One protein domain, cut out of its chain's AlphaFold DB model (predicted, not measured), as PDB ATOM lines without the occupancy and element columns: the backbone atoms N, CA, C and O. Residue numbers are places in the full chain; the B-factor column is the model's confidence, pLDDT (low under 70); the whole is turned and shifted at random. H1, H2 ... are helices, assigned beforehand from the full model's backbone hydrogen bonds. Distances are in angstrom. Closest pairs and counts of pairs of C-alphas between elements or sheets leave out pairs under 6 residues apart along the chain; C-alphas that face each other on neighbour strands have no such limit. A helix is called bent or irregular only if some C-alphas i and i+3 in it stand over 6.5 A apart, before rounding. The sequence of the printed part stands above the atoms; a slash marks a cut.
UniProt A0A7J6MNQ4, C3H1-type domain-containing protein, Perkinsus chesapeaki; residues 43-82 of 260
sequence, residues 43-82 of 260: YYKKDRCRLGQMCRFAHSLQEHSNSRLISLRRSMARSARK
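This is residues 43 to 82 of the 260 residues of the protein "C3H1-type domain-containing protein" of Perkinsus chesapeaki (UniProt A0A7J6MNQ4). One long helix, H3, makes one arm of a flat model; next to its first residue, Ser 67, a sharp turn joins it to the short helix H2. From H2 a winding loop, residues 47 to 60, leads back to another short helix, H1, which lies away from both other helices, and no two of the helices clearly pack on each other. The printed part has 40 residues with three named helices, in the order H1, H2, H3 along the chain, and no named strand; the class is all helix. The whole is only just compact, close to loose, with a radius of gyration of the C-alphas of 10.3 A, and the C-alphas span 31 by 22 by 10 A along their three main axes.

The longest helix is H3, residues 67 to 82, and it touches no helix. The helix before it in the chain is H2, residues 61 to 65, joined to H3 by a tight link of one residue, Asn 66. H2 and H3 are close but not clearly touching, with 2 pairs of C-alphas within 8 A. Their closest C-alphas are those of Glu 63 and Leu 69, 6.1 A apart, while their centres are 15.9 A apart. The remaining helix is H1, residues 43 to 46, which is apart from H3 and also apart from H2. In the backbones of H2 and H3, every O i to N i+4 pair is within hydrogen-bond range. H1, with four residues, is too short for such a pair, and its 1 pair of O i and N i+3 is within range.

H3 has 16 residues, from Ser 67 to Lys 82, and measures 23.2 A from first to last C-alpha. It begins at C-alpha 67 at (140.934, -64.183, 209.434) and ends at C-alpha 82 at (136.529, -48.313, 225.823). H2 has five residues, from Leu 61 to Ser 65, and measures 6.3 A. H1 has four residues, from Tyr 43 to Lys 46, and measures 5.2 A, with C-alpha 43 at (142.152, -47.858, 199.772). No helix is bent or irregular.

The two C-alphas farthest apart are those of Lys 46 and Lys 82, at 31.1 A, and the first and last printed C-alphas, of Tyr 43 and Lys 82, are 26.7 A apart. The link from H1 to H2 is long, with 14 residues, 47 to 60, whose C-alphas lie 5 to 15 A from the mean of all C-alphas. The printed part has no cut. Its mean pLDDT is 89.5, and no printed residue is under 70.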
ATOM      1  N   TYR A  43     141.352 -49.036 199.403       96.69
ATOM      2  CA  TYR A  43     142.152 -47.858 199.772       96.69
ATOM      3  C   TYR A  43     143.581 -48.216 200.174       96.69
ATOM      4  O   TYR A  43     144.502 -47.458 199.892       96.69
ATOM      5  N   TYR A  44     143.770 -49.371 200.818       96.00
ATOM      6  CA  TYR A  44     145.106 -49.864 201.135       96.00
ATOM      7  C   TYR A  44     145.836 -50.329 199.873       96.00
ATOM      8  O   TYR A  44     147.013 -50.047 199.718       96.00
ATOM      9  N   LYS A  45     145.130 -50.975 198.933       95.81
ATOM     10  CA  LYS A  45     145.703 -51.388 197.642       95.81
ATOM     11  C   LYS A  45     146.228 -50.201 196.822       95.81
ATOM     12  O   LYS A  45     147.153 -50.379 196.043       95.81
ATOM     13  N   LYS A  46     145.620 -49.017 196.967       94.81
ATOM     14  CA  LYS A  46     146.020 -47.806 196.235       94.81
ATOM     15  C   LYS A  46     147.201 -47.075 196.873       94.81
ATOM     16  O   LYS A  46     148.050 -46.609 196.131       94.81
ATOM     17  N   ASP A  47     147.225 -46.947 198.202       94.38
ATOM     18  CA  ASP A  47     148.331 -46.307 198.930       94.38
ATOM     19  C   ASP A  47     148.209 -46.559 200.447       94.38
ATOM     20  O   ASP A  47     148.841 -47.448 201.017       94.38
ATOM     21  N   ARG A  48     147.320 -45.817 201.124       94.56
ATOM     22  CA  ARG A  48     147.144 -45.894 202.579       94.56
ATOM     23  C   ARG A  48     145.678 -45.813 202.982       94.56
ATOM     24  O   ARG A  48     144.955 -44.873 202.649       94.56
ATOM     25  N   CYS A  49     145.238 -46.764 203.806       96.31
ATOM     26  CA  CYS A  49     143.910 -46.709 204.409       96.31
ATOM     27  C   CYS A  49     143.879 -45.739 205.602       96.31
ATOM     28  O   CYS A  49     144.532 -45.972 206.620       96.31
ATOM     29  N   ARG A  50     143.044 -44.694 205.524       96.00
ATOM     30  CA  ARG A  50     142.856 -43.703 206.606       96.00
ATOM     31  C   ARG A  50     142.249 -44.289 207.885       96.00
ATOM     32  O   ARG A  50     142.419 -43.725 208.958       96.00
ATOM     33  N   LEU A  51     141.550 -45.421 207.781       93.25
ATOM     34  CA  LEU A  51     140.949 -46.101 208.932       93.25
ATOM     35  C   LEU A  51     141.982 -46.878 209.763       93.25
ATOM     36  O   LEU A  51     141.680 -47.261 210.892       93.25
ATOM     37  N   GLY A  52     143.175 -47.139 209.213       90.81
ATOM     38  CA  GLY A  52     144.233 -47.889 209.887       90.81
ATOM     39  C   GLY A  52     143.715 -49.192 210.502       90.81
ATOM     40  O   GLY A  52     143.056 -49.998 209.844       90.81
ATOM     41  N   GLN A  53     143.943 -49.367 211.802       88.50
ATOM     42  CA  GLN A  53     143.541 -50.568 212.539       88.50
ATOM     43  C   GLN A  53     142.014 -50.787 212.583       88.50
ATOM     44  O   GLN A  53     141.552 -51.900 212.818       88.50
ATOM     45  N   MET A  54     141.206 -49.765 212.304       88.88
ATOM     46  CA  MET A  54     139.745 -49.849 212.347       88.88
ATOM     47  C   MET A  54     139.111 -50.333 211.036       88.88
ATOM     48  O   MET A  54     137.898 -50.541 210.981       88.88
ATOM     49  N   CYS A  55     139.902 -50.513 209.974       92.25
ATOM     50  CA  CYS A  55     139.388 -50.949 208.681       92.25
ATOM     51  C   CYS A  55     138.765 -52.354 208.764       92.25
ATOM     52  O   CYS A  55     139.328 -53.259 209.378       92.25
ATOM     53  N   ARG A  56     137.603 -52.573 208.137       90.44
ATOM     54  CA  ARG A  56     136.938 -53.892 208.142       90.44
ATOM     55  C   ARG A  56     137.564 -54.882 207.155       90.44
ATOM     56  O   ARG A  56     137.301 -56.076 207.289       90.44
ATOM     57  N   PHE A  57     138.377 -54.395 206.229       93.62
ATOM     58  CA  PHE A  57     139.007 -55.157 205.158       93.62
ATOM     59  C   PHE A  57     140.465 -55.489 205.502       93.62
ATOM     60  O   PHE A  57     141.042 -54.867 206.402       93.62
ATOM     61  N   ALA A  58     141.045 -56.472 204.811       94.19
ATOM     62  CA  ALA A  58     142.442 -56.857 205.002       94.19
ATOM     63  C   ALA A  58     143.386 -55.779 204.445       94.19
ATOM     64  O   ALA A  58     143.133 -55.224 203.374       94.19
ATOM     65  N   HIS A  59     144.464 -55.475 205.167       94.06
ATOM     66  CA  HIS A  59     145.524 -54.570 204.708       94.06
ATOM     67  C   HIS A  59     146.732 -55.312 204.135       94.06
ATOM     68  O   HIS A  59     147.700 -54.696 203.742       94.06
ATOM     69  N   SER A  60     146.731 -56.634 204.058       91.38
ATOM     70  CA  SER A  60     147.798 -57.364 203.373       91.38
ATOM     71  C   SER A  60     147.284 -58.719 202.921       91.38
ATOM     72  O   SER A  60     146.257 -59.190 203.410       91.38
ATOM     73  N   LEU A  61     148.010 -59.371 202.012       89.12
ATOM     74  CA  LEU A  61     147.739 -60.764 201.640       89.12
ATOM     75  C   LEU A  61     147.923 -61.719 202.836       89.12
ATOM     76  O   LEU A  61     147.230 -62.728 202.960       89.12
ATOM     77  N   GLN A  62     148.797 -61.357 203.778       87.69
ATOM     78  CA  GLN A  62     148.980 -62.092 205.029       87.69
ATOM     79  C   GLN A  62     147.781 -61.925 205.982       87.69
ATOM     80  O   GLN A  62     147.354 -62.885 206.614       87.69
ATOM     81  N   GLU A  63     147.187 -60.728 206.065       87.38
ATOM     82  CA  GLU A  63     145.921 -60.532 206.787       87.38
ATOM     83  C   GLU A  63     144.740 -61.185 206.064       87.38
ATOM     84  O   GLU A  63     143.797 -61.624 206.717       87.38
ATOM     85  N   HIS A  64     144.786 -61.237 204.730       88.12
ATOM     86  CA  HIS A  64     143.761 -61.871 203.909       88.12
ATOM     87  C   HIS A  64     143.669 -63.364 204.222       88.12
ATOM     88  O   HIS A  64     142.583 -63.843 204.512       88.12
ATOM     89  N   SER A  65     144.806 -64.068 204.272       88.06
ATOM     90  CA  SER A  65     144.872 -65.499 204.615       88.06
ATOM     91  C   SER A  65     144.575 -65.805 206.089       88.06
ATOM     92  O   SER A  65     144.186 -66.923 206.418       88.06
ATOM     93  N   ASN A  66     144.713 -64.828 206.994       87.94
ATOM     94  CA  ASN A  66     144.531 -65.043 208.428       87.94
ATOM     95  C   ASN A  66     143.371 -64.220 209.005       87.94
ATOM     96  O   ASN A  66     143.537 -63.147 209.597       87.94
ATOM     97  N   SER A  67     142.165 -64.786 208.913       82.00
ATOM     98  CA  SER A  67     140.934 -64.183 209.434       82.00
ATOM     99  C   SER A  67     140.989 -63.865 210.941       82.00
ATOM    100  O   SER A  67     140.306 -62.932 211.391       82.00
ATOM    101  N   ARG A  68     141.834 -64.565 211.723       86.44
ATOM    102  CA  ARG A  68     142.047 -64.289 213.157       86.44
ATOM    103  C   ARG A  68     142.724 -62.942 213.386       86.44
ATOM    104  O   ARG A  68     142.336 -62.250 214.325       86.44
ATOM    105  N   LEU A  69     143.657 -62.523 212.528       86.62
ATOM    106  CA  LEU A  69     144.329 -61.221 212.658       86.62
ATOM    107  C   LEU A  69     143.341 -60.065 212.497       86.62
ATOM    108  O   LEU A  69     143.337 -59.130 213.296       86.62
ATOM    109  N   ILE A  70     142.424 -60.169 211.531       84.88
ATOM    110  CA  ILE A  70     141.365 -59.172 211.326       84.88
ATOM    111  C   ILE A  70     140.444 -59.108 212.554       84.88
ATOM    112  O   ILE A  70     140.039 -58.023 212.978       84.88
ATOM    113  N   SER A  71     140.099 -60.257 213.138       85.50
ATOM    114  CA  SER A  71     139.257 -60.330 214.339       85.50
ATOM    115  C   SER A  71     139.953 -59.758 215.579       85.50
ATOM    116  O   SER A  71     139.342 -58.966 216.298       85.50
ATOM    117  N   LEU A  72     141.233 -60.079 215.792       88.50
ATOM    118  CA  LEU A  72     142.048 -59.553 216.891       88.50
ATOM    119  C   LEU A  72     142.228 -58.036 216.784       88.50
ATOM    120  O   LEU A  72     142.033 -57.295 217.742       88.50
ATOM    121  N   ARG A  73     142.510 -57.542 215.582       87.62
ATOM    122  CA  ARG A  73     142.622 -56.111 215.304       87.62
ATOM    123  C   ARG A  73     141.324 -55.364 215.622       87.62
ATOM    124  O   ARG A  73     141.340 -54.304 216.251       87.62
ATOM    125  N   ARG A  74     140.172 -55.947 215.269       85.31
ATOM    126  CA  ARG A  74     138.851 -55.395 215.614       85.31
ATOM    127  C   ARG A  74     138.588 -55.406 217.120       85.31
ATOM    128  O   ARG A  74     138.023 -54.433 217.621       85.31
ATOM    129  N   SER A  75     138.962 -56.464 217.841       89.19
ATOM    130  CA  SER A  75     138.784 -56.511 219.298       89.19
ATOM    131  C   SER A  75     139.678 -55.481 219.996       89.19
ATOM    132  O   SER A  75     139.189 -54.729 220.837       89.19
ATOM    133  N   MET A  76     140.929 -55.328 219.557       88.00
ATOM    134  CA  MET A  76     141.844 -54.294 220.050       88.00
ATOM    135  C   MET A  76     141.318 -52.875 219.793       88.00
ATOM    136  O   MET A  76     141.314 -52.046 220.703       88.00
ATOM    137  N   ALA A  77     140.793 -52.595 218.594       84.81
ATOM    138  CA  ALA A  77     140.199 -51.295 218.271       84.81
ATOM    139  C   ALA A  77     138.972 -50.966 219.149       84.81
ATOM    140  O   ALA A  77     138.772 -49.811 219.538       84.81
ATOM    141  N   ARG A  78     138.160 -51.972 219.506       85.69
ATOM    142  CA  ARG A  78     137.037 -51.811 220.449       85.69
ATOM    143  C   ARG A  78     137.530 -51.523 221.868       85.69
ATOM    144  O   ARG A  78     137.025 -50.601 222.506       85.69
ATOM    145  N   SER A  79     138.552 -52.239 222.337       87.44
ATOM    146  CA  SER A  79     139.163 -52.008 223.653       87.44
ATOM    147  C   SER A  79     139.804 -50.622 223.768       87.44
ATOM    148  O   SER A  79     139.684 -49.968 224.804       87.44
ATOM    149  N   ALA A  80     140.415 -50.123 222.691       83.38
ATOM    150  CA  ALA A  80     140.977 -48.774 222.644       83.38
ATOM    151  C   ALA A  80     139.899 -47.684 222.787       83.38
ATOM    152  O   ALA A  80     140.106 -46.699 223.495       83.38
ATOM    153  N   ARG A  81     138.717 -47.876 222.179       80.00
ATOM    154  CA  ARG A  81     137.569 -46.972 222.368       80.00
ATOM    155  C   ARG A  81     137.048 -47.001 223.804       80.00
ATOM    156  O   ARG A  81     136.753 -45.946 224.357       80.00
ATOM    157  N   LYS A  82     137.000 -48.179 224.436       84.19
ATOM    158  CA  LYS A  82     136.529 -48.313 225.823       84.19
ATOM    159  C   LYS A  82     137.419 -47.562 226.821       84.19
ATOM    160  O   LYS A  82     136.892 -46.955 227.749       84.19
TER     161      LYS A  82